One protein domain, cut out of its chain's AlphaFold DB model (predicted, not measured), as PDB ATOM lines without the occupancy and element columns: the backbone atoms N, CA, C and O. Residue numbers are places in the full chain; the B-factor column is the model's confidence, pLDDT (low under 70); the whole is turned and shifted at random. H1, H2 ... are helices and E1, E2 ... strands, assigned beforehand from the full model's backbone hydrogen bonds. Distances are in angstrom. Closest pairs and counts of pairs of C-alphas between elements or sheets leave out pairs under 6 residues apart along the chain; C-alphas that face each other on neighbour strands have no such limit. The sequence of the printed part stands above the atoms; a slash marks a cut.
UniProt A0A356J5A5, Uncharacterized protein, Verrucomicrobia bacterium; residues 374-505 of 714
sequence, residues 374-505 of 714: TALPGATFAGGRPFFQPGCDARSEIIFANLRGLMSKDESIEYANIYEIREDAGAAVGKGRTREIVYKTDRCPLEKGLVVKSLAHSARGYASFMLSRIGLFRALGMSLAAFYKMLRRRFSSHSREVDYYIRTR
ATOM      1  N   THR A 374     153.028 179.756 102.680       81.56
ATOM      2  CA  THR A 374     153.417 181.111 102.288       81.56
ATOM      3  C   THR A 374     154.365 181.011 101.106       81.56
ATOM      4  O   THR A 374     155.459 180.462 101.251       81.56
ATOM      5  N   ALA A 375     153.957 181.513  99.942       87.00
ATOM      6  CA  ALA A 375     154.823 181.573  98.771       87.00
ATOM      7  C   ALA A 375     156.072 182.419  99.079       87.00
ATOM      8  O   ALA A 375     155.982 183.512  99.640       87.00
ATOM      9  N   LEU A 376     157.249 181.894  98.744       89.62
ATOM     10  CA  LEU A 376     158.532 182.561  98.940       89.62
ATOM     11  C   LEU A 376     159.137 182.966  97.589       89.62
ATOM     12  O   LEU A 376     158.886 182.291  96.587       89.62
ATOM     13  N   PRO A 377     160.001 183.999  97.560       90.81
ATOM     14  CA  PRO A 377     160.798 184.306  96.383       90.81
ATOM     15  C   PRO A 377     161.556 183.077  95.873       90.81
ATOM     16  O   PRO A 377     162.247 182.384  96.635       90.81
ATOM     17  N   GLY A 378     161.404 182.811  94.578       90.06
ATOM     18  CA  GLY A 378     161.926 181.623  93.921       90.06
ATOM     19  C   GLY A 378     162.660 181.964  92.630       90.06
ATOM     20  O   GLY A 378     163.604 182.758  92.628       90.06
ATOM     21  N   ALA A 379     162.255 181.330  91.531       92.19
ATOM     22  CA  ALA A 379     162.855 181.547  90.224       92.19
ATOM     23  C   ALA A 379     161.800 181.537  89.118       92.19
ATOM     24  O   ALA A 379     160.889 180.714  89.126       92.19
ATOM     25  N   THR A 380     161.988 182.400  88.121       92.69
ATOM     26  CA  THR A 380     161.274 182.296  86.845       92.69
ATOM     27  C   THR A 380     162.084 181.409  85.908       92.69
ATOM     28  O   THR A 380     163.301 181.558  85.823       92.69
ATOM     29  N   PHE A 381     161.442 180.474  85.214       91.44
ATOM     30  CA  PHE A 381     162.125 179.558  84.302       91.44
ATOM     31  C   PHE A 381     161.983 180.033  82.852       91.44
ATOM     32  O   PHE A 381     160.898 180.403  82.420       91.44
ATOM     33  N   ALA A 382     163.079 180.000  82.088       88.75
ATOM     34  CA  ALA A 382     163.030 180.132  80.630       88.75
ATOM     35  C   ALA A 382     163.885 179.035  79.987       88.75
ATOM     36  O   ALA A 382     165.073 178.899  80.293       88.75
ATOM     37  N   GLY A 383     163.269 178.206  79.137       83.00
ATOM     38  CA  GLY A 383     163.929 177.047  78.523       83.00
ATOM     39  C   GLY A 383     164.550 176.091  79.553       83.00
ATOM     40  O   GLY A 383     165.686 175.650  79.380       83.00
ATOM     41  N   GLY A 384     163.872 175.861  80.685       84.44
ATOM     42  CA  GLY A 384     164.363 175.026  81.790       84.44
ATOM     43  C   GLY A 384     165.492 175.632  82.637       84.44
ATOM     44  O   GLY A 384     165.985 174.978  83.565       84.44
ATOM     45  N   ARG A 385     165.929 176.867  82.353       88.69
ATOM     46  CA  ARG A 385     166.945 177.583  83.142       88.69
ATOM     47  C   ARG A 385     166.280 178.530  84.149       88.69
ATOM     48  O   ARG A 385     165.442 179.328  83.737       88.69
ATOM     49  N   PRO A 386     166.648 178.467  85.442       92.56
ATOM     50  CA  PRO A 386     166.084 179.335  86.466       92.56
ATOM     51  C   PRO A 386     166.771 180.705  86.470       92.56
ATOM     52  O   PRO A 386     167.999 180.793  86.493       92.56
ATOM     53  N   PHE A 387     165.967 181.760  86.529       92.56
ATOM     54  CA  PHE A 387     166.359 183.129  86.841       92.56
ATOM     55  C   PHE A 387     165.884 183.437  88.258       92.56
ATOM     56  O   PHE A 387     164.687 183.618  88.493       92.56
ATOM     57  N   PHE A 388     166.816 183.426  89.214       92.38
ATOM     58  CA  PHE A 388     166.494 183.655  90.619       92.38
ATOM     59  C   PHE A 388     165.997 185.079  90.838       92.38
ATOM     60  O   PHE A 388     166.605 186.051  90.387       92.38
ATOM     61  N   GLN A 389     164.870 185.183  91.528       90.00
ATOM     62  CA  GLN A 389     164.200 186.448  91.774       90.00
ATOM     63  C   GLN A 389     164.820 187.166  92.982       90.00
ATOM     64  O   GLN A 389     165.412 186.516  93.853       90.00
ATOM     65  N   PRO A 390     164.669 188.499  93.084       85.25
ATOM     66  CA  PRO A 390     165.108 189.246  94.256       85.25
ATOM     67  C   PRO A 390     164.538 188.657  95.553       85.25
ATOM     68  O   PRO A 390     163.339 188.420  95.663       85.25
ATOM     69  N   GLY A 391     165.401 188.423  96.543       84.19
ATOM     70  CA  GLY A 391     165.009 187.824  97.823       84.19
ATOM     71  C   GLY A 391     164.964 186.293  97.835       84.19
ATOM     72  O   GLY A 391     164.701 185.724  98.895       84.19
ATOM     73  N   CYS A 392     165.250 185.618  96.712       89.12
ATOM     74  CA  CYS A 392     165.447 184.169  96.701       89.12
ATOM     75  C   CYS A 392     166.606 183.812  97.636       89.12
ATOM     76  O   CYS A 392     167.723 184.308  97.493       89.12
ATOM     77  N   ASP A 393     166.336 182.968  98.629       86.50
ATOM     78  CA  ASP A 393     167.372 182.547  99.558       86.50
ATOM     79  C   ASP A 393     168.172 181.354  99.021       86.50
ATOM     80  O   ASP A 393     167.703 180.534  98.229       86.50
ATOM     81  N   ALA A 394     169.389 181.192  99.536       82.44
ATOM     82  CA  ALA A 394     170.266 180.102  99.123       82.44
ATOM     83  C   ALA A 394     169.723 178.687  99.438       82.44
ATOM     84  O   ALA A 394     170.240 177.705  98.909       82.44
ATOM     85  N   ARG A 395     168.691 178.525 100.291       83.12
ATOM     86  CA  ARG A 395     168.015 177.220 100.449       83.12
ATOM     87  C   ARG A 395     167.126 176.950  99.233       83.12
ATOM     88  O   ARG A 395     167.176 175.835  98.722       83.12
ATOM     89  N   SER A 396     166.367 177.938  98.764       87.31
ATOM     90  CA  SER A 396     165.576 177.862  97.530       87.31
ATOM     91  C   SER A 396     166.462 177.598  96.308       87.31
ATOM     92  O   SER A 396     166.147 176.721  95.508       87.31
ATOM     93  N   GLU A 397     167.623 178.252  96.203       87.12
ATOM     94  CA  GLU A 397     168.566 178.033  95.092       87.12
ATOM     95  C   GLU A 397     169.058 176.579  95.003       87.12
ATOM     96  O   GLU A 397     168.985 175.951  93.945       87.12
ATOM     97  N   ILE A 398     169.509 176.006  96.129       83.38
ATOM     98  CA  ILE A 398     169.971 174.608  96.198       83.38
ATOM     99  C   ILE A 398     168.837 173.638  95.859       83.38
ATOM    100  O   ILE A 398     169.062 172.609  95.213       83.38
ATOM    101  N   ILE A 399     167.620 173.948  96.310       86.38
ATOM    102  CA  ILE A 399     166.425 173.164  96.014       86.38
ATOM    103  C   ILE A 399     166.164 173.142  94.504       86.38
ATOM    104  O   ILE A 399     166.035 172.056  93.941       86.38
ATOM    105  N   PHE A 400     166.157 174.297  93.832       88.69
ATOM    106  CA  PHE A 400     165.936 174.364  92.386       88.69
ATOM    107  C   PHE A 400     167.070 173.714  91.585       88.69
ATOM    108  O   PHE A 400     166.809 173.035  90.594       88.69
ATOM    109  N   ALA A 401     168.323 173.836  92.035       84.62
ATOM    110  CA  ALA A 401     169.442 173.116  91.431       84.62
ATOM    111  C   ALA A 401     169.254 171.591  91.520       84.62
ATOM    112  O   ALA A 401     169.491 170.877  90.547       84.62
ATOM    113  N   ASN A 402     168.775 171.090  92.664       84.00
ATOM    114  CA  ASN A 402     168.462 169.671  92.820       84.00
ATOM    115  C   ASN A 402     167.275 169.245  91.967       84.00
ATOM    116  O   ASN A 402     167.373 168.190  91.353       84.00
ATOM    117  N   LEU A 403     166.210 170.049  91.909       86.94
ATOM    118  CA  LEU A 403     165.032 169.784  91.084       86.94
ATOM    119  C   LEU A 403     165.418 169.609  89.611       86.94
ATOM    120  O   LEU A 403     165.007 168.639  88.988       86.94
ATOM    121  N   ARG A 404     166.286 170.476  89.077       86.06
ATOM    122  CA  ARG A 404     166.817 170.333  87.710       86.06
ATOM    123  C   ARG A 404     167.581 169.030  87.507       86.06
ATOM    124  O   ARG A 404     167.446 168.407  86.466       86.06
ATOM    125  N   GLY A 405     168.350 168.607  88.509       83.62
ATOM    126  CA  GLY A 405     169.038 167.317  88.488       83.62
ATOM    127  C   GLY A 405     168.108 166.098  88.554       83.62
ATOM    128  O   GLY A 405     168.607 164.983  88.455       83.62
ATOM    129  N   LEU A 406     166.797 166.285  88.759       83.06
ATOM    130  CA  LEU A 406     165.797 165.210  88.706       83.06
ATOM    131  C   LEU A 406     165.150 165.056  87.334       83.06
ATOM    132  O   LEU A 406     164.448 164.071  87.123       83.06
ATOM    133  N   MET A 407     165.317 166.037  86.448       88.56
ATOM    134  CA  MET A 407     164.661 166.022  85.148       88.56
ATOM    135  C   MET A 407     165.296 164.958  84.258       88.56
ATOM    136  O   MET A 407     166.517 164.771  84.261       88.56
ATOM    137  N   SER A 408     164.453 164.262  83.501       88.12
ATOM    138  CA  SER A 408     164.905 163.310  82.490       88.12
ATOM    139  C   SER A 408     165.671 164.029  81.374       88.12
ATOM    140  O   SER A 408     165.588 165.251  81.220       88.12
ATOM    141  N   LYS A 409     166.412 163.275  80.553       87.25
ATOM    142  CA  LYS A 409     167.000 163.834  79.328       87.25
ATOM    143  C   LYS A 409     165.876 164.454  78.480       87.25
ATOM    144  O   LYS A 409     164.848 163.816  78.281       87.25
ATOM    145  N   ASP A 410     166.081 165.689  78.022       89.12
ATOM    146  CA  ASP A 410     165.127 166.471  77.216       89.12
ATOM    147  C   ASP A 410     163.803 166.841  77.923       89.12
ATOM    148  O   ASP A 410     162.848 167.266  77.268       89.12
ATOM    149  N   GLU A 411     163.740 166.710  79.253       92.81
ATOM    150  CA  GLU A 411     162.672 167.257  80.094       92.81
ATOM    151  C   GLU A 411     163.112 168.603  80.682       92.81
ATOM    152  O   GLU A 411     164.222 168.754  81.206       92.81
ATOM    153  N   SER A 412     162.232 169.598  80.604       92.50
ATOM    154  CA  SER A 412     162.482 170.944  81.105       92.50
ATOM    155  C   SER A 412     161.369 171.415  82.037       92.50
ATOM    156  O   SER A 412     160.198 171.072  81.887       92.50
ATOM    157  N   ILE A 413     161.752 172.196  83.046       94.06
ATOM    158  CA  ILE A 413     160.807 172.819  83.975       94.06
ATOM    159  C   ILE A 413     160.194 174.031  83.269       94.06
ATOM    160  O   ILE A 413     160.929 174.939  82.872       94.06
ATOM    161  N   GLU A 414     158.868 174.034  83.136       93.88
ATOM    162  CA  GLU A 414     158.094 175.172  82.628       93.88
ATOM    163  C   GLU A 414     158.038 176.268  83.693       93.88
ATOM    164  O   GLU A 414     158.375 177.418  83.424       93.88
ATOM    165  N   TYR A 415     157.679 175.889  84.920       94.38
ATOM    166  CA  TYR A 415     157.645 176.773  86.079       94.38
ATOM    167  C   TYR A 415     157.742 175.986  87.386       94.38
ATOM    168  O   TYR A 415     157.484 174.779  87.437       94.38
ATOM    169  N   ALA A 416     158.130 176.682  88.453       94.62
ATOM    170  CA  ALA A 416     158.117 176.132  89.797       94.62
ATOM    171  C   ALA A 416     157.932 177.231  90.849       94.62
ATOM    172  O   ALA A 416     158.569 178.282  90.780       94.62
ATOM    173  N   ASN A 417     157.115 176.941  91.857       92.94
ATOM    174  CA  ASN A 417     156.868 177.787  93.015       92.94
ATOM    175  C   ASN A 417     157.350 177.083  94.280       92.94
ATOM    176  O   ASN A 417     157.312 175.854  94.391       92.94
ATOM    177  N   ILE A 418     157.830 177.871  95.237       91.62
ATOM    178  CA  ILE A 418     158.270 177.371  96.533       91.62
ATOM    179  C   ILE A 418     157.457 178.025  97.638       91.62
ATOM    180  O   ILE A 418     157.313 179.242  97.698       91.62
ATOM    181  N   TYR A 419     156.964 177.193  98.541       89.31
ATOM    182  CA  TYR A 419     156.125 177.591  99.651       89.31
ATOM    183  C   TYR A 419     156.785 177.190 100.957       89.31
ATOM    184  O   TYR A 419     157.342 176.100 101.091       89.31
ATOM    185  N   GLU A 420     156.710 178.053 101.953       87.31
ATOM    186  CA  GLU A 420     156.959 177.682 103.334       87.31
ATOM    187  C   GLU A 420     155.685 177.139 103.956       87.31
ATOM    188  O   GLU A 420     154.673 177.828 103.955       87.31
ATOM    189  N   ILE A 421     155.745 175.934 104.526       82.31
ATOM    190  CA  ILE A 421     154.643 175.422 105.339       82.31
ATOM    191  C   ILE A 421     154.857 175.940 106.758       82.31
ATOM    192  O   ILE A 421     155.773 175.498 107.464       82.31
ATOM    193  N   ARG A 422     154.030 176.901 107.163       70.44
ATOM    194  CA  ARG A 422     154.061 177.508 108.487       70.44
ATOM    195  C   ARG A 422     153.506 176.514 109.504       70.44
ATOM    196  O   ARG A 422     152.324 176.199 109.539       70.44
ATOM    197  N   GLU A 423     154.422 175.963 110.294       65.88
ATOM    198  CA  GLU A 423     154.126 175.050 111.408       65.88
ATOM    199  C   GLU A 423     154.120 175.791 112.761       65.88
ATOM    200  O   GLU A 423     153.564 175.286 113.729       65.88
ATOM    201  N   ASP A 424     154.739 176.978 112.829       65.06
ATOM    202  CA  ASP A 424     154.908 177.788 114.040       65.06
ATOM    203  C   ASP A 424     154.662 179.271 113.720       65.06
ATOM    204  O   ASP A 424     155.337 179.856 112.867       65.06
ATOM    205  N   ALA A 425     153.694 179.874 114.412       62.03
ATOM    206  CA  ALA A 425     153.330 181.284 114.292       62.03
ATOM    207  C   ALA A 425     154.456 182.241 114.721       62.03
ATOM    208  O   ALA A 425     154.493 183.381 114.257       62.03
ATOM    209  N   GLY A 426     155.379 181.795 115.582       62.41
ATOM    210  CA  GLY A 426     156.496 182.597 116.086       62.41
ATOM    211  C   GLY A 426     157.722 182.635 115.168       62.41
ATOM    212  O   GLY A 426     158.616 183.456 115.377       62.41
ATOM    213  N   ALA A 427     157.794 181.770 114.152       67.69
ATOM    214  CA  ALA A 427     158.918 181.740 113.223       67.69
ATOM    215  C   ALA A 427     158.775 182.813 112.131       67.69
ATOM    216  O   ALA A 427     157.733 182.929 111.485       67.69
ATOM    217  N   ALA A 428     159.850 183.569 111.885       70.62
ATOM    218  CA  ALA A 428     159.901 184.519 110.775       70.62
ATOM    219  C   ALA A 428     159.784 183.802 109.417       70.62
ATOM    220  O   ALA A 428     160.381 182.737 109.222       70.62
ATOM    221  N   VAL A 429     159.071 184.426 108.472       74.50
ATOM    222  CA  VAL A 429     158.870 183.899 107.113       74.50
ATOM    223  C   VAL A 429     160.215 183.586 106.447       74.50
ATOM    224  O   VAL A 429     161.175 184.357 106.527       74.50
ATOM    225  N   GLY A 430     160.303 182.421 105.813       74.62
ATOM    226  CA  GLY A 430     161.507 181.894 105.170       74.62
ATOM    227  C   GLY A 430     162.427 181.105 106.112       74.62
ATOM    228  O   GLY A 430     163.372 180.459 105.641       74.62
ATOM    229  N   LYS A 431     162.190 181.110 107.431       76.88
ATOM    230  CA  LYS A 431     162.975 180.345 108.426       76.88
ATOM    231  C   LYS A 431     162.300 179.046 108.875       76.88
ATOM    232  O   LYS A 431     162.879 178.305 109.673       76.88
ATOM    233  N   GLY A 432     161.122 178.739 108.345       77.44
ATOM    234  CA  GLY A 432     160.365 177.529 108.617       77.44
ATOM    235  C   GLY A 432     161.131 176.250 108.278       77.44
ATOM    236  O   GLY A 432     161.994 176.181 107.392       77.44
ATOM    237  N   ARG A 433     160.821 175.178 109.013       80.88
ATOM    238  CA  ARG A 433     161.487 173.872 108.856       80.88
ATOM    239  C   ARG A 433     161.054 173.155 107.584       80.88
ATOM    240  O   ARG A 433     161.873 172.475 106.959       80.88
ATOM    241  N   THR A 434     159.805 173.343 107.178       85.56
ATOM    242  CA  THR A 434     159.189 172.648 106.052       85.56
ATOM    243  C   THR A 434     158.959 173.609 104.890       85.56
ATOM    244  O   THR A 434     158.442 174.706 105.077       85.56
ATOM    245  N   ARG A 435     159.336 173.185 103.684       88.38
ATOM    246  CA  ARG A 435     158.960 173.836 102.430       88.38
ATOM    247  C   ARG A 435     158.297 172.841 101.493       88.38
ATOM    248  O   ARG A 435     158.651 171.662 101.508       88.38
ATOM    249  N   GLU A 436     157.384 173.325 100.680       88.94
ATOM    250  CA  GLU A 436     156.821 172.614  99.542       88.94
ATOM    251  C   GLU A 436     157.302 173.266  98.249       88.94
ATOM    252  O   GLU A 436     157.486 174.476  98.189       88.94
ATOM    253  N   ILE A 437     157.547 172.454  97.230       91.00
ATOM    254  CA  ILE A 437     157.864 172.902  95.880       91.00
ATOM    255  C   ILE A 437     156.799 172.316  94.977       91.00
ATOM    256  O   ILE A 437     156.656 171.093  94.935       91.00
ATOM    257  N   VAL A 438     156.099 173.173  94.254       91.25
ATOM    258  CA  VAL A 438     155.162 172.772  93.206       91.25
ATOM    259  C   VAL A 438     155.806 173.138  91.883       91.25
ATOM    260  O   VAL A 438     156.304 174.253  91.728       91.25
ATOM    261  N   TYR A 439     155.896 172.189  90.960       93.06
ATOM    262  CA  TYR A 439     156.541 172.416  89.674       93.06
ATOM    263  C   TYR A 439     155.834 171.677  88.549       93.06
ATOM    264  O   TYR A 439     155.244 170.612  88.747       93.06
ATOM    265  N   LYS A 440     155.971 172.232  87.350       94.69
ATOM    266  CA  LYS A 440     155.428 171.698  86.111       94.69
ATOM    267  C   LYS A 440     156.547 171.523  85.089       94.69
ATOM    268  O   LYS A 440     157.430 172.374  84.974       94.69
ATOM    269  N   THR A 441     156.518 170.417  84.351       94.19
ATOM    270  CA  THR A 441     157.481 170.129  83.276       94.19
ATOM    271  C   THR A 441     156.796 170.083  81.917       94.19
ATOM    272  O   THR A 441     155.590 169.838  81.835       94.19
ATOM    273  N   ASP A 442     157.566 170.273  80.847       93.38
ATOM    274  CA  ASP A 442     157.122 170.178  79.444       93.38
ATOM    275  C   ASP A 442     156.777 168.753  78.992       93.38
ATOM    276  O   ASP A 442     156.219 168.536  77.914       93.38
ATOM    277  N   ARG A 443     157.096 167.763  79.827       92.62
ATOM    278  CA  ARG A 443     156.645 166.376  79.698       92.62
ATOM    279  C   ARG A 443     155.457 166.066  80.602       92.62
ATOM    280  O   ARG A 443     154.972 164.944  80.536       92.62
ATOM    281  N   CYS A 444     154.973 167.063  81.389       87.88
ATOM    282  CA  CYS A 444     153.784 167.062  82.282       87.88
ATOM    283  C   CYS A 444     152.556 166.148  82.209       87.88
ATOM    284  O   CYS A 444     152.781 164.958  82.286       87.88
ATOM    285  N   PRO A 445     151.270 166.505  82.034       87.12
ATOM    286  CA  PRO A 445     150.586 167.792  81.937       87.12
ATOM    287  C   PRO A 445     150.096 168.334  83.291       87.12
ATOM    288  O   PRO A 445     149.570 169.441  83.332       87.12
ATOM    289  N   LEU A 446     150.306 167.599  84.383       87.56
ATOM    290  CA  LEU A 446     149.933 168.007  85.736       87.56
ATOM    291  C   LEU A 446     151.144 168.490  86.534       87.56
ATOM    292  O   LEU A 446     152.295 168.188  86.214       87.56
ATOM    293  N   GLU A 447     150.885 169.247  87.590       89.06
ATOM    294  CA  GLU A 447     151.918 169.660  88.529       89.06
ATOM    295  C   GLU A 447     152.354 168.513  89.436       89.06
ATOM    296  O   GLU A 447     151.602 167.589  89.754       89.06
ATOM    297  N   LYS A 448     153.605 168.589  89.885       88.31
ATOM    298  CA  LYS A 448     154.190 167.670  90.856       88.31
ATOM    299  C   LYS A 448     154.617 168.444  92.095       88.31
ATOM    300  O   LYS A 448     155.166 169.540  92.007       88.31
ATOM    301  N   GLY A 449     154.419 167.827  93.256       89.00
ATOM    302  CA  GLY A 449     154.812 168.378  94.550       89.00
ATOM    303  C   GLY A 449     156.021 167.661  95.153       89.00
ATOM    304  O   GLY A 449     156.070 166.428  95.192       89.00
ATOM    305  N   LEU A 450     156.970 168.415  95.705       90.06
ATOM    306  CA  LEU A 450     158.034 167.915  96.580       90.06
ATOM    307  C   LEU A 450     157.954 168.601  97.943       90.06
ATOM    308  O   LEU A 450     157.682 169.788  98.045       90.06
ATOM    309  N   VAL A 451     158.262 167.866  99.005       89.06
ATOM    310  CA  VAL A 451     158.364 168.383 100.370       89.06
ATOM    311  C   VAL A 451     159.820 168.339 100.807       89.06
ATOM    312  O   VAL A 451     160.458 167.287 100.765       89.06
ATOM    313  N   VAL A 452     160.331 169.470 101.284       88.25
ATOM    314  CA  VAL A 452     161.670 169.616 101.855       88.25
ATOM    315  C   VAL A 452     161.563 169.888 103.345       88.25
ATOM    316  O   VAL A 452     160.949 170.869 103.760       88.25
ATOM    317  N   LYS A 453     162.228 169.078 104.169       86.31
ATOM    318  CA  LYS A 453     162.241 169.258 105.626       86.31
ATOM    319  C   LYS A 453     163.653 169.302 106.184       86.31
ATOM    320  O   LYS A 453     164.493 168.469 105.847       86.31
ATOM    321  N   SER A 454     163.894 170.264 107.072       79.56
ATOM    322  CA  SER A 454     165.104 170.315 107.897       79.56
ATOM    323  C   SER A 454     165.147 169.123 108.844       79.56
ATOM    324  O   SER A 454     164.131 168.762 109.445       79.56
ATOM    325  N   LEU A 455     166.325 168.531 109.034       75.44
ATOM    326  CA  LEU A 455     166.494 167.523 110.072       75.44
ATOM    327  C   LEU A 455     166.481 168.174 111.452       75.44
ATOM    328  O   LEU A 455     167.209 169.128 111.713       75.44
ATOM    329  N   ALA A 456     165.699 167.598 112.365       64.69
ATOM    330  CA  ALA A 456     165.733 167.976 113.774       64.69
ATOM    331  C   ALA A 456     167.045 167.552 114.463       64.69
ATOM    332  O   ALA A 456     167.348 168.033 115.550       64.69
ATOM    333  N   HIS A 457     167.798 166.614 113.877       66.06
ATOM    334  CA  HIS A 457     169.046 166.076 114.416       66.06
ATOM    335  C   HIS A 457     170.135 166.104 113.340       66.06
ATOM    336  O   HIS A 457     169.980 165.491 112.288       66.06
ATOM    337  N   SER A 458     171.255 166.767 113.629       65.81
ATOM    338  CA  SER A 458     172.439 166.852 112.756       65.81
ATOM    339  C   SER A 458     173.599 165.968 113.231       65.81
ATOM    340  O   SER A 458     174.757 166.174 112.877       65.81
ATOM    341  N   ALA A 459     173.308 164.968 114.068       75.69
ATOM    342  CA  ALA A 459     174.325 164.038 114.536       75.69
ATOM    343  C   ALA A 459     174.906 163.233 113.356       75.69
ATOM    344  O   ALA A 459     174.169 162.728 112.507       75.69
ATOM    345  N   ARG A 460     176.239 163.082 113.322       80.50
ATOM    346  CA  ARG A 460     176.970 162.319 112.288       80.50
ATOM    347  C   ARG A 460     176.292 160.971 111.970       80.50
ATOM    348  O   ARG A 460     175.994 160.193 112.870       80.50
ATOM    349  N   GLY A 461     176.047 160.681 110.698       84.31
ATOM    350  CA  GLY A 461     175.429 159.416 110.277       84.31
ATOM    351  C   GLY A 461     173.905 159.327 110.448       84.31
ATOM    352  O   GLY A 461     173.328 158.321 110.046       84.31
ATOM    353  N   TYR A 462     173.220 160.363 110.957       85.62
ATOM    354  CA  TYR A 462     171.751 160.365 111.032       85.62
ATOM    355  C   TYR A 462     171.089 160.252 109.649       85.62
ATOM    356  O   TYR A 462     170.082 159.565 109.506       85.62
ATOM    357  N   ALA A 463     171.677 160.874 108.623       84.50
ATOM    358  CA  ALA A 463     171.229 160.748 107.236       84.50
ATOM    359  C   ALA A 463     171.262 159.285 106.744       84.50
ATOM    360  O   ALA A 463     170.260 158.800 106.224       84.50
ATOM    361  N   SER A 464     172.371 158.567 106.990       88.06
ATOM    362  CA  SER A 464     172.508 157.131 106.675       88.06
ATOM    363  C   SER A 464     171.470 156.297 107.432       88.06
ATOM    364  O   SER A 464     170.743 155.501 106.837       88.06
ATOM    365  N   PHE A 465     171.302 156.564 108.733       90.62
ATOM    366  CA  PHE A 465     170.280 155.917 109.558       90.62
ATOM    367  C   PHE A 465     168.852 156.173 109.049       90.62
ATOM    368  O   PHE A 465     168.002 155.285 109.084       90.62
ATOM    369  N   MET A 466     168.551 157.382 108.570       89.88
ATOM    370  CA  MET A 466     167.248 157.699 107.991       89.88
ATOM    371  C   MET A 466     167.011 156.935 106.684       89.88
ATOM    372  O   MET A 466     165.994 156.251 106.574       89.88
ATOM    373  N   LEU A 467     167.931 157.036 105.720       90.81
ATOM    374  CA  LEU A 467     167.789 156.397 104.411       90.81
ATOM    375  C   LEU A 467     167.703 154.873 104.529       90.81
ATOM    376  O   LEU A 467     166.871 154.262 103.868       90.81
ATOM    377  N   SER A 468     168.477 154.275 105.436       93.75
ATOM    378  CA  SER A 468     168.446 152.830 105.681       93.75
ATOM    379  C   SER A 468     167.110 152.355 106.254       93.75
ATOM    380  O   SER A 468     166.599 151.319 105.839       93.75
ATOM    381  N   ARG A 469     166.487 153.131 107.157       94.06
ATOM    382  CA  ARG A 469     165.120 152.845 107.631       94.06
ATOM    383  C   ARG A 469     164.103 152.925 106.499       94.06
ATOM    384  O   ARG A 469     163.270 152.040 106.376       94.06
ATOM    385  N   ILE A 470     164.179 153.966 105.670       93.69
ATOM    386  CA  ILE A 470     163.273 154.144 104.524       93.69
ATOM    387  C   ILE A 470     163.409 152.977 103.542       93.69
ATOM    388  O   ILE A 470     162.392 152.448 103.100       93.69
ATOM    389  N   GLY A 471     164.642 152.572 103.221       93.75
ATOM    390  CA  GLY A 471     164.920 151.424 102.359       93.75
ATOM    391  C   GLY A 471     164.321 150.136 102.915       93.75
ATOM    392  O   GLY A 471     163.551 149.480 102.220       93.75
ATOM    393  N   LEU A 472     164.582 149.842 104.195       96.00
ATOM    394  CA  LEU A 472     164.027 148.675 104.885       96.00
ATOM    395  C   LEU A 472     162.491 148.651 104.841       96.00
ATOM    396  O   LEU A 472     161.891 147.645 104.483       96.00
ATOM    397  N   PHE A 473     161.846 149.761 105.198       96.56
ATOM    398  CA  PHE A 473     160.386 149.854 105.250       96.56
ATOM    399  C   PHE A 473     159.731 149.712 103.878       96.56
ATOM    400  O   PHE A 473     158.729 149.016 103.748       96.56
ATOM    401  N   ARG A 474     160.309 150.329 102.843       94.75
ATOM    402  CA  ARG A 474     159.815 150.168 101.471       94.75
ATOM    403  C   ARG A 474     159.956 148.735 100.980       94.75
ATOM    404  O   ARG A 474     159.019 148.229 100.381       94.75
ATOM    405  N   ALA A 475     161.085 148.083 101.262       95.38
ATOM    406  CA  ALA A 475     161.286 146.681 100.905       95.38
ATOM    407  C   ALA A 475     160.253 145.770 101.593       95.38
ATOM    408  O   ALA A 475     159.745 144.842 100.976       95.38
ATOM    409  N   LEU A 476     159.859 146.077 102.836       95.81
ATOM    410  CA  LEU A 476     158.776 145.370 103.536       95.81
ATOM    411  C   LEU A 476     157.376 145.641 102.952       95.81
ATOM    412  O   LEU A 476     156.411 145.056 103.425       95.81
ATOM    413  N   GLY A 477     157.228 146.518 101.956       94.19
ATOM    414  CA  GLY A 477     155.932 146.845 101.355       94.19
ATOM    415  C   GLY A 477     155.148 147.937 102.090       94.19
ATOM    416  O   GLY A 477     153.930 148.026 101.933       94.19
ATOM    417  N   MET A 478     155.817 148.770 102.897       94.62
ATOM    418  CA  MET A 478     155.190 149.945 103.510       94.62
ATOM    419  C   MET A 478     155.023 151.079 102.493       94.62
ATOM    420  O   MET A 478     155.961 151.439 101.773       94.62
ATOM    421  N   SER A 479     153.853 151.713 102.508       93.25
ATOM    422  CA  SER A 479     153.493 152.839 101.647       93.25
ATOM    423  C   SER A 479     154.092 154.137 102.190       93.25
ATOM    424  O   SER A 479     153.442 154.916 102.886       93.25
ATOM    425  N   LEU A 480     155.369 154.379 101.900       91.56
ATOM    426  CA  LEU A 480     156.046 155.637 102.227       91.56
ATOM    427  C   LEU A 480     156.036 156.595 101.035       91.56
ATOM    428  O   LEU A 480     156.073 156.166  99.885       91.56
ATOM    429  N   ALA A 481     156.095 157.901 101.313       85.25
ATOM    430  CA  ALA A 481     156.301 158.915 100.277       85.25
ATOM    431  C   ALA A 481     157.454 158.538  99.329       85.25
ATOM    432  O   ALA A 481     158.481 158.025  99.777       85.25
ATOM    433  N   ALA A 482     157.314 158.805  98.030       82.38
ATOM    434  CA  ALA A 482     158.343 158.497  97.041       82.38
ATOM    435  C   ALA A 482     159.582 159.417  97.163       82.38
ATOM    436  O   ALA A 482     159.564 160.448  97.834       82.38
ATOM    437  N   PHE A 483     160.683 159.002  96.527       80.44
ATOM    438  CA  PHE A 483     161.862 159.842  96.268       80.44
ATOM    439  C   PHE A 483     162.522 160.532  97.489       80.44
ATOM    440  O   PHE A 483     162.733 161.738  97.491       80.44
ATOM    441  N   TYR A 484     162.896 159.794  98.543       86.44
ATOM    442  CA  TYR A 484     163.689 160.393  99.628       86.44
ATOM    443  C   TYR A 484     165.135 160.634  99.182       86.44
ATOM    444  O   TYR A 484     165.856 159.683  98.885       86.44
ATOM    445  N   LYS A 485     165.580 161.893  99.201       84.44
ATOM    446  CA  LYS A 485     166.975 162.278  98.947       84.44
ATOM    447  C   LYS A 485     167.474 163.215 100.042       84.44
ATOM    448  O   LYS A 485     166.804 164.179 100.408       84.44
ATOM    449  N   MET A 486     168.666 162.933 100.557       84.94
ATOM    450  CA  MET A 486     169.338 163.786 101.536       84.94
ATOM    451  C   MET A 486     170.095 164.904 100.823       84.94
ATOM    452  O   MET A 486     170.858 164.651  99.893       84.94
ATOM    453  N   LEU A 487     169.890 166.136 101.277       76.94
ATOM    454  CA  LEU A 487     170.538 167.338 100.773       76.94
ATOM    455  C   LEU A 487     171.370 167.949 101.903       76.94
ATOM    456  O   LEU A 487     170.851 168.216 102.988       76.94
ATOM    457  N   ARG A 488     172.655 168.196 101.649       69.56
ATOM    458  CA  ARG A 488     173.533 168.903 102.587       69.56
ATOM    459  C   ARG A 488     173.751 170.329 102.112       69.56
ATOM    460  O   ARG A 488     174.131 170.544 100.963       69.56
ATOM    461  N   ARG A 489     173.585 171.295 103.017       64.94
ATOM    462  CA  ARG A 489     174.008 172.679 102.795       64.94
ATOM    463  C   ARG A 489     175.326 172.939 103.516       64.94
ATOM    464  O   ARG A 489     175.385 172.852 104.739       64.94
ATOM    465  N   ARG A 490     176.364 173.318 102.765       52.69
ATOM    466  CA  ARG A 490     177.532 174.010 103.323       52.69
ATOM    467  C   ARG A 490     177.222 175.503 103.304       52.69
ATOM    468  O   ARG A 490     176.982 176.060 102.239       52.69
ATOM    469  N   PHE A 491     177.156 176.139 104.466       52.69
ATOM    470  CA  PHE A 491     177.077 177.596 104.528       52.69
ATOM    471  C   PHE A 491     178.483 178.174 104.363       52.69
ATOM    472  O   PHE A 491     179.414 177.733 105.035       52.69
ATOM    473  N   SER A 492     178.644 179.171 103.496       44.56
ATOM    474  CA  SER A 492     179.812 180.044 103.546       44.56
ATOM    475  C   SER A 492     179.654 180.968 104.756       44.56
ATOM    476  O   SER A 492     178.733 181.782 104.787       44.56
ATOM    477  N   SER A 493     180.558 180.834 105.730       43.31
ATOM    478  CA  SER A 493     180.653 181.556 107.014       43.31
ATOM    479  C   SER A 493     179.772 181.038 108.172       43.31
ATOM    480  O   SER A 493     178.550 181.088 108.126       43.31
ATOM    481  N   HIS A 494     180.452 180.537 109.215       44.50
ATOM    482  CA  HIS A 494     180.097 180.378 110.645       44.50
ATOM    483  C   HIS A 494     178.725 179.825 111.099       44.50
ATOM    484  O   HIS A 494     178.557 179.579 112.293       44.50
ATOM    485  N   SER A 495     177.756 179.558 110.225       50.44
ATOM    486  CA  SER A 495     176.485 178.936 110.611       50.44
ATOM    487  C   SER A 495     176.546 177.413 110.498       50.44
ATOM    488  O   SER A 495     176.986 176.864 109.488       50.44
ATOM    489  N   ARG A 496     176.065 176.746 111.552       55.31
ATOM    490  CA  ARG A 496     175.963 175.288 111.714       55.31
ATOM    491  C   ARG A 496     175.428 174.613 110.444       55.31
ATOM    492  O   ARG A 496     174.417 175.047 109.899       55.31
ATOM    493  N   GLU A 497     176.083 173.539 109.997       62.00
ATOM    494  CA  GLU A 497     175.582 172.698 108.904       62.00
ATOM    495  C   GLU A 497     174.161 172.214 109.233       62.00
ATOM    496  O   GLU A 497     173.913 171.651 110.306       62.00
ATOM    497  N   VAL A 498     173.221 172.451 108.316       66.25
ATOM    498  CA  VAL A 498     171.853 171.937 108.416       66.25
ATOM    499  C   VAL A 498     171.647 170.974 107.260       66.25
ATOM    500  O   VAL A 498     171.717 171.361 106.092       66.25
ATOM    501  N   ASP A 499     171.418 169.709 107.595       75.75
ATOM    502  CA  ASP A 499     170.996 168.704 106.631       75.75
ATOM    503  C   ASP A 499     169.473 168.803 106.435       75.75
ATOM    504  O   ASP A 499     168.707 169.047 107.376       75.75
ATOM    505  N   TYR A 500     169.029 168.585 105.202       82.38
ATOM    506  CA  TYR A 500     167.623 168.541 104.815       82.38
ATOM    507  C   TYR A 500     167.358 167.242 104.060       82.38
ATOM    508  O   TYR A 500     168.271 166.634 103.504       82.38
ATOM    509  N   TYR A 501     166.102 166.825 103.993       86.12
ATOM    510  CA  TYR A 501     165.679 165.827 103.017       86.12
ATOM    511  C   TYR A 501     164.588 166.392 102.127       86.12
ATOM    512  O   TYR A 501     163.779 167.206 102.572       86.12
ATOM    513  N   ILE A 502     164.580 165.937 100.882       88.50
ATOM    514  CA  ILE A 502     163.498 166.138  99.929       88.50
ATOM    515  C   ILE A 502     162.789 164.805  99.707       88.50
ATOM    516  O   ILE A 502     163.421 163.749  99.754       88.50
ATOM    517  N   ARG A 503     161.476 164.860  99.513       89.50
ATOM    518  CA  ARG A 503     160.634 163.723  99.139       89.50
ATOM    519  C   ARG A 503     159.493 164.176  98.251       89.50
ATOM    520  O   ARG A 503     159.135 165.350  98.286       89.50
ATOM    521  N   THR A 504     158.865 163.259  97.532       87.94
ATOM    522  CA  THR A 504     157.604 163.557  96.850       87.94
ATOM    523  C   THR A 504     156.521 163.895  97.880       87.94
ATOM    524  O   THR A 504     156.480 163.332  98.986       87.94
ATOM    525  N   ARG A 505     155.663 164.864  97.553       86.38
ATOM    526  CA  ARG A 505     154.428 165.115  98.301       86.38
ATOM    527  C   ARG A 505     153.510 163.906  98.110       86.38
ATOM    528  O   ARG A 505     153.346 163.437  96.991       86.38
TER     529      ARG A 505
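Overview. This is residues 374 to 505 of the 714 residues of an uncharacterized protein of Verrucomicrobia bacterium (UniProt A0A356J5A5). A strongly twisted sheet of six strands curls round the helix H1, and the small hairpin of E2 and E3, beside E4, adds a second wall next to H1. The longer helix H2 packs by its first residues on the other end of the sheet, at E7 and E8. The printed part has 132 residues with two named helices and eight named strands, in the order E1 E2 E3 H1 E4 E5 E6 H2 E7 E8. The large sheet runs E1 E4 E5 E6 E8 E7, all antiparallel, and the class is mixed, helices and strands. The whole is compact, with a radius of gyration of the C-alphas of 15.5 A, and rounded, spanning 38 by 38 by 29 A.

Along the chain. In the large sheet, E1 is residues 374 to 376, from C-alpha 374 at (153.417, 181.111, 102.288); E4 is residues 413 to 421, 22.4 A long; E5 is 434 to 441, 23.0 A; E6 is 448 to 454, 20.4 A; E8 is 498 to 504, 20.2 A, ending at C-alpha 504 (157.604, 163.557, 96.850); and E7 is 485 to 489, 13.1 A. E2, residues 379 to 382, and E3, residues 385 to 388, form the small sheet. H1 is residues 394 to 404, 15.4 A, and H2 is residues 462 to 475, 20.0 A, from C-alpha 462 at (171.751, 160.365, 111.032).

Arrangement. E4, E5 and E6 form a meander, each strand the antiparallel neighbour of the one before, with N 417 and O 438 at 2.8 A and N 450 and O 437 at 2.8 A. E8 pairs with E6 through N 451 and O 503, 2.8 A, and with the edge strand E7 through N 487 and O 500, 2.8 A. At the other edge, E1 pairs with E4 through N 374 and O 420, 2.8 A. E1 runs on into E2 at 60 degrees, across a break of 2 residues. The hairpin E2 and E3 has N 380 and O 387 at 3.0 A; the closest C-alphas of E2 and E4, Phe 381 and Tyr 415, are 5.6 A apart. H1 is on one face of the large sheet, in two layers, helix over sheet; its closest C-alphas with E4 are Ser 396 and Ile 418, 7.4 A. H2 is on this sheet at a height of 10.0 A, along the strands, at 0 degrees to E7 on the local plane; its closest C-alphas with E7 are Ala 463 and Met 486, 6.7 A. E6, H2 and E7 form a split strand-helix-strand unit, two strands running the same way with E8 between them, its crossover right-handed. H1 and H2 are apart. In both helices every O i to N i+4 pair is within hydrogen-bond range.

Size, cuts and confidence. The C-alphas farthest apart, Pro 390 and Leu 476, are 45.3 A apart. The printed part has no cut. The link from E4 to E5, residues 422 to 433, is long. Mean pLDDT of the printed part is 83.4; residues 423 to 427, 456 to 458 and 488 to 498 are under 70.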